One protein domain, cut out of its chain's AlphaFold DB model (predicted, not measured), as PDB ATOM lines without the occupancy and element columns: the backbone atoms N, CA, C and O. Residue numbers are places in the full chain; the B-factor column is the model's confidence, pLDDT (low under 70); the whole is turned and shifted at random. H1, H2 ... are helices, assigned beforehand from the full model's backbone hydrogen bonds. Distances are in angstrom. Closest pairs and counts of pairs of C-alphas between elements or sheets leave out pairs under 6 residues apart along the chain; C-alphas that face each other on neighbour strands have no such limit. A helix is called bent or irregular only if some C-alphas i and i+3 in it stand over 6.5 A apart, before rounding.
ATOM      1  N   GLY A   4     212.021 234.718 186.655       89.50
ATOM      2  CA  GLY A   4     212.579 236.071 186.561       89.50
ATOM      3  C   GLY A   4     214.070 236.076 186.207       89.50
ATOM      4  O   GLY A   4     214.519 236.866 185.387       89.50
ATOM      5  N   GLY A   5     214.855 235.144 186.751       90.50
ATOM      6  CA  GLY A   5     216.281 235.048 186.412       90.50
ATOM      7  C   GLY A   5     216.539 234.474 185.019       90.50
ATOM      8  O   GLY A   5     217.657 234.559 184.513       90.50
ATOM      9  N   GLY A   6     215.523 233.882 184.395       92.81
ATOM     10  CA  GLY A   6     215.677 233.046 183.218       92.81
ATOM     11  C   GLY A   6     216.313 231.692 183.541       92.81
ATOM     12  O   GLY A   6     216.965 231.479 184.565       92.81
ATOM     13  N   TYR A   7     216.117 230.744 182.633       92.44
ATOM     14  CA  TYR A   7     216.699 229.412 182.708       92.44
ATOM     15  C   TYR A   7     217.160 228.964 181.320       92.44
ATOM     16  O   TYR A   7     216.599 229.354 180.297       92.44
ATOM     17  N   VAL A   8     218.206 228.139 181.278       94.62
ATOM     18  CA  VAL A   8     218.785 227.626 180.030       94.62
ATOM     19  C   VAL A   8     218.498 226.141 179.920       94.62
ATOM     20  O   VAL A   8     218.810 225.365 180.821       94.62
ATOM     21  N   LEU A   9     217.938 225.739 178.784       95.75
ATOM     22  CA  LEU A   9     217.671 224.342 178.471       95.75
ATOM     23  C   LEU A   9     218.612 223.869 177.369       95.75
ATOM     24  O   LEU A   9     218.806 224.537 176.352       95.75
ATOM     25  N   SER A  10     219.173 222.672 177.543       97.00
ATOM     26  CA  SER A  10     219.923 222.032 176.468       97.00
ATOM     27  C   SER A  10     218.992 221.703 175.300       97.00
ATOM     28  O   SER A  10     217.794 221.459 175.470       97.00
ATOM     29  N   ARG A  11     219.551 221.604 174.089       98.00
ATOM     30  CA  ARG A  11     218.779 221.201 172.903       98.00
ATOM     31  C   ARG A  11     218.064 219.859 173.104       98.00
ATOM     32  O   ARG A  11     216.964 219.668 172.593       98.00
ATOM     33  N   ALA A  12     218.686 218.936 173.838       97.56
ATOM     34  CA  ALA A  12     218.092 217.648 174.175       97.56
ATOM     35  C   ALA A  12     216.907 217.799 175.143       97.56
ATOM     36  O   ALA A  12     215.862 217.202 174.898       97.56
ATOM     37  N   ALA A  13     217.034 218.640 176.177       97.25
ATOM     38  CA  ALA A  13     215.948 218.919 177.117       97.25
ATOM     39  C   ALA A  13     214.730 219.535 176.413       97.25
ATOM     40  O   ALA A  13     213.614 219.064 176.612       97.25
ATOM     41  N   VAL A  14     214.943 220.504 175.514       97.31
ATOM     42  CA  VAL A  14     213.859 221.109 174.719       97.31
ATOM     43  C   VAL A  14     213.163 220.064 173.842       97.31
ATOM     44  O   VAL A  14     211.936 220.002 173.807       97.31
ATOM     45  N   ARG A  15     213.924 219.207 173.148       97.12
ATOM     46  CA  ARG A  15     213.348 218.133 172.318       97.12
ATOM     47  C   ARG A  15     212.526 217.149 173.146       97.12
ATOM     48  O   ARG A  15     211.439 216.769 172.719       97.12
ATOM     49  N   LEU A  16     213.031 216.758 174.315       95.56
ATOM     50  CA  LEU A  16     212.341 215.845 175.222       95.56
ATOM     51  C   LEU A  16     211.046 216.461 175.762       95.56
ATOM     52  O   LEU A  16     210.005 215.810 175.718       95.56
ATOM     53  N   PHE A  17     211.104 217.721 176.202       94.94
ATOM     54  CA  PHE A  17     209.942 218.480 176.659       94.94
ATOM     55  C   PHE A  17     208.871 218.576 175.568       94.94
ATOM     56  O   PHE A  17     207.719 218.213 175.794       94.94
ATOM     57  N   LEU A  18     209.252 218.960 174.347       94.75
ATOM     58  CA  LEU A  18     208.309 219.039 173.232       94.75
ATOM     59  C   LEU A  18     207.666 217.686 172.915       94.75
ATOM     60  O   LEU A  18     206.458 217.622 172.708       94.75
ATOM     61  N   ALA A  19     208.456 216.613 172.880       94.38
ATOM     62  CA  ALA A  19     207.962 215.287 172.527       94.38
ATOM     63  C   ALA A  19     207.046 214.681 173.600       94.38
ATOM     64  O   ALA A  19     206.087 213.999 173.252       94.38
ATOM     65  N   ARG A  20     207.339 214.906 174.889       92.69
ATOM     66  CA  ARG A  20     206.658 214.214 175.997       92.69
ATOM     67  C   ARG A  20     205.649 215.059 176.768       92.69
ATOM     68  O   ARG A  20     204.752 214.479 177.363       92.69
ATOM     69  N   ALA A  21     205.768 216.383 176.759       91.50
ATOM     70  CA  ALA A  21     204.843 217.269 177.469       91.50
ATOM     71  C   ALA A  21     203.912 218.043 176.529       91.50
ATOM     72  O   ALA A  21     202.728 218.163 176.819       91.50
ATOM     73  N   VAL A  22     204.430 218.554 175.406       90.00
ATOM     74  CA  VAL A  22     203.668 219.473 174.535       90.00
ATOM     75  C   VAL A  22     202.925 218.743 173.417       90.00
ATOM     76  O   VAL A  22     201.774 219.049 173.139       90.00
ATOM     77  N   ARG A  23     203.588 217.798 172.741       89.62
ATOM     78  CA  ARG A  23     203.040 217.084 171.570       89.62
ATOM     79  C   ARG A  23     202.589 215.659 171.882       89.62
ATOM     80  O   ARG A  23     202.231 214.924 170.966       89.62
ATOM     81  N   SER A  24     202.671 215.245 173.143       85.69
ATOM     82  CA  SER A  24     202.260 213.904 173.555       85.69
ATOM     83  C   SER A  24     200.738 213.786 173.519       85.69
ATOM     84  O   SER A  24     200.039 214.700 173.940       85.69
ATOM     85  N   ALA A  25     200.225 212.638 173.073       82.94
ATOM     86  CA  ALA A  25     198.798 212.321 173.180       82.94
ATOM     87  C   ALA A  25     198.351 212.113 174.641       82.94
ATOM     88  O   ALA A  25     197.167 212.200 174.950       82.94
ATOM     89  N   SER A  26     199.301 211.837 175.541       86.06
ATOM     90  CA  SER A  26     199.087 211.750 176.983       86.06
ATOM     91  C   SER A  26     200.172 212.558 177.689       86.06
ATOM     92  O   SER A  26     201.323 212.121 177.803       86.06
ATOM     93  N   THR A  27     199.831 213.781 178.089       84.44
ATOM     94  CA  THR A  27     200.735 214.669 178.826       84.44
ATOM     95  C   THR A  27     200.831 214.210 180.285       84.44
ATOM     96  O   THR A  27     199.795 213.984 180.913       84.44
ATOM     97  N   PRO A  28     202.045 214.064 180.855       87.44
ATOM     98  CA  PRO A  28     202.207 213.748 182.269       87.44
ATOM     99  C   PRO A  28     201.506 214.777 183.157       87.44
ATOM    100  O   PRO A  28     201.556 215.975 182.875       87.44
ATOM    101  N   LYS A  29     200.924 214.337 184.275       89.19
ATOM    102  CA  LYS A  29     200.219 215.216 185.224       89.19
ATOM    103  C   LYS A  29     201.117 216.334 185.770       89.19
ATOM    104  O   LYS A  29     200.669 217.443 186.049       89.19
ATOM    105  N   GLU A  30     202.410 216.067 185.911       91.19
ATOM    106  CA  GLU A  30     203.418 217.039 186.342       91.19
ATOM    107  C   GLU A  30     203.599 218.182 185.334       91.19
ATOM    108  O   GLU A  30     203.955 219.294 185.728       91.19
ATOM    109  N   CYS A  31     203.318 217.906 184.062       90.88
ATOM    110  CA  CYS A  31     203.394 218.827 182.934       90.88
ATOM    111  C   CYS A  31     202.052 219.478 182.582       90.88
ATOM    112  O   CYS A  31     202.013 220.326 181.695       90.88
ATOM    113  N   ASP A  32     200.972 219.092 183.262       86.12
ATOM    114  CA  ASP A  32     199.642 219.646 183.045       86.12
ATOM    115  C   ASP A  32     199.579 221.108 183.512       86.12
ATOM    116  O   ASP A  32     199.896 221.417 184.666       86.12
ATOM    117  N   LEU A  33     199.202 222.011 182.610       72.94
ATOM    118  CA  LEU A  33     199.129 223.444 182.881       72.94
ATOM    119  C   LEU A  33     197.817 223.747 183.603       72.94
ATOM    120  O   LEU A  33     196.785 223.966 182.978       72.94
ATOM    121  N   GLN A  34     197.867 223.768 184.932       73.06
ATOM    122  CA  GLN A  34     196.727 224.194 185.739       73.06
ATOM    123  C   GLN A  34     196.703 225.715 185.877       73.06
ATOM    124  O   GLN A  34     197.751 226.348 186.069       73.06
ATOM    125  N   GLU A  35     195.500 226.290 185.823       64.94
ATOM    126  CA  GLU A  35     195.272 227.705 186.104       64.94
ATOM    127  C   GLU A  35     195.877 228.078 187.471       64.94
ATOM    128  O   GLU A  35     195.836 227.302 188.426       64.94
ATOM    129  N   HIS A  36     196.480 229.267 187.555       74.44
ATOM    130  CA  HIS A  36     197.116 229.820 188.761       74.44
ATOM    131  C   HIS A  36     198.410 229.144 189.256       74.44
ATOM    132  O   HIS A  36     198.892 229.481 190.339       74.44
ATOM    133  N   THR A  37     199.028 228.247 188.482       82.06
ATOM    134  CA  THR A  37     200.382 227.759 188.805       82.06
ATOM    135  C   THR A  37     201.465 228.693 188.258       82.06
ATOM    136  O   THR A  37     201.371 229.179 187.133       82.06
ATOM    137  N   ALA A  38     202.506 228.959 189.057       88.25
ATOM    138  CA  ALA A  38     203.667 229.713 188.590       88.25
ATOM    139  C   ALA A  38     204.387 228.925 187.482       88.25
ATOM    140  O   ALA A  38     204.696 227.741 187.659       88.25
ATOM    141  N   GLU A  39     204.632 229.576 186.342       91.12
ATOM    142  CA  GLU A  39     205.193 228.944 185.141       91.12
ATOM    143  C   GLU A  39     206.531 228.260 185.429       91.12
ATOM    144  O   GLU A  39     206.716 227.097 185.087       91.12
ATOM    145  N   ASP A  40     207.430 228.939 186.132       91.44
ATOM    146  CA  ASP A  40     208.780 228.469 186.433       91.44
ATOM    147  C   ASP A  40     208.802 227.244 187.357       91.44
ATOM    148  O   ASP A  40     209.572 226.296 187.146       91.44
ATOM    149  N   TRP A  41     207.923 227.231 188.358       90.31
ATOM    150  CA  TRP A  41     207.698 226.087 189.230       90.31
ATOM    151  C   TRP A  41     207.179 224.894 188.431       90.31
ATOM    152  O   TRP A  41     207.659 223.763 188.600       90.31
ATOM    153  N   LYS A  42     206.234 225.139 187.518       91.81
ATOM    154  CA  LYS A  42     205.645 224.079 186.704       91.81
ATOM    155  C   LYS A  42     206.622 223.549 185.663       91.81
ATOM    156  O   LYS A  42     206.729 222.334 185.486       91.81
ATOM    157  N   MET A  43     207.417 224.432 185.070       92.88
ATOM    158  CA  MET A  43     208.470 224.057 184.145       92.88
ATOM    159  C   MET A  43     209.546 223.216 184.847       92.88
ATOM    160  O   MET A  43     209.932 222.150 184.365       92.88
ATOM    161  N   GLY A  44     209.974 223.616 186.047       92.88
ATOM    162  CA  GLY A  44     210.881 222.804 186.861       92.88
ATOM    163  C   GLY A  44     210.310 221.413 187.172       92.88
ATOM    164  O   GLY A  44     210.975 220.398 186.967       92.88
ATOM    165  N   THR A  45     209.052 221.357 187.605       93.25
ATOM    166  CA  THR A  45     208.378 220.102 187.975       93.25
ATOM    167  C   THR A  45     208.247 219.150 186.781       93.25
ATOM    168  O   THR A  45     208.623 217.981 186.875       93.25
ATOM    169  N   CYS A  46     207.794 219.660 185.635       94.56
ATOM    170  CA  CYS A  46     207.640 218.880 184.411       94.56
ATOM    171  C   CYS A  46     208.980 218.357 183.873       94.56
ATOM    172  O   CYS A  46     209.123 217.171 183.590       94.56
ATOM    173  N   LEU A  47     210.001 219.211 183.753       95.88
ATOM    174  CA  LEU A  47     211.313 218.773 183.257       95.88
ATOM    175  C   LEU A  47     211.915 217.691 184.158       95.88
ATOM    176  O   LEU A  47     212.463 216.709 183.649       95.88
ATOM    177  N   SER A  48     211.748 217.829 185.477       94.81
ATOM    178  CA  SER A  48     212.188 216.820 186.438       94.81
ATOM    179  C   SER A  48     211.498 215.474 186.220       94.81
ATOM    180  O   SER A  48     212.175 214.446 186.216       94.81
ATOM    181  N   SER A  49     210.172 215.459 186.023       95.06
ATOM    182  CA  SER A  49     209.414 214.213 185.828       95.06
ATOM    183  C   SER A  49     209.759 213.519 184.509       95.06
ATOM    184  O   SER A  49     209.739 212.293 184.419       95.06
ATOM    185  N   LEU A  50     210.172 214.290 183.498       95.31
ATOM    186  CA  LEU A  50     210.692 213.767 182.235       95.31
ATOM    187  C   LEU A  50     212.134 213.237 182.332       95.31
ATOM    188  O   LEU A  50     212.647 212.703 181.345       95.31
ATOM    189  N   GLY A  51     212.793 213.368 183.486       95.69
ATOM    190  CA  GLY A  51     214.171 212.924 183.709       95.69
ATOM    191  C   GLY A  51     215.241 213.925 183.259       95.69
ATOM    192  O   GLY A  51     216.413 213.558 183.141       95.69
TER     193      GLY A  51
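AT A GLANCE: This is residues 4 to 51 of the 149 residues of an uncharacterized protein of Macrostomum lignano (UniProt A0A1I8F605). Two short helices, H1 and H2, stand crosswise, roughly as a T, with the last turns of H2 near the middle of H1 and a wide loop, residues 23 to 38, joining them. Before H1, residues 4 to 10 form an outstretched lead-in with no named element. The printed part has 48 residues, with H1 then H2 along the chain and no named strand; the class is all helix, though under half of the residues, 23 of 48, are in named elements. The whole is compact, with a radius of gyration of the C-alphas of 10.6 A, and spans 29 by 26 by 15 A.

IN THESE COORDINATES: The printed part begins at Gly 4, with its C-alpha at (212.579, 236.071, 186.561). H1, residues 11 to 22, begins at C-alpha 11 at (218.779, 221.201, 172.903) and measures 15.3 A from first to last C-alpha. It is neither bent nor irregular, but only just: C-alphas 19 and 22 are 6.3 A apart. Residues 29 to 31 are a helical run too short to bear a name. H2, residues 39 to 49, also measures 15.3 A and ends at C-alpha 49 at (209.414, 214.213, 185.828).

HOW THE PARTS SIT: H1 and H2 only just touch, with 3 pairs of C-alphas within 8 A. Their closest C-alphas, those of Phe 17 and Leu 47, are 6.7 A apart. Their lines are about perpendicular, at 84 degrees, and their centres are 12.3 A apart. In H2 every O i to N i+4 pair is within hydrogen-bond range; in H1, 7 of 8 are.

THE WHOLE: The two C-alphas farthest apart, those of Gly 5 and Ala 25, are 31.6 A from each other. The printed part has no cut. The link from H1 to H2, 16 residues, is long. The mean pLDDT of the printed part is 90.4, and Glu 35, in that link, is the one printed residue under 70.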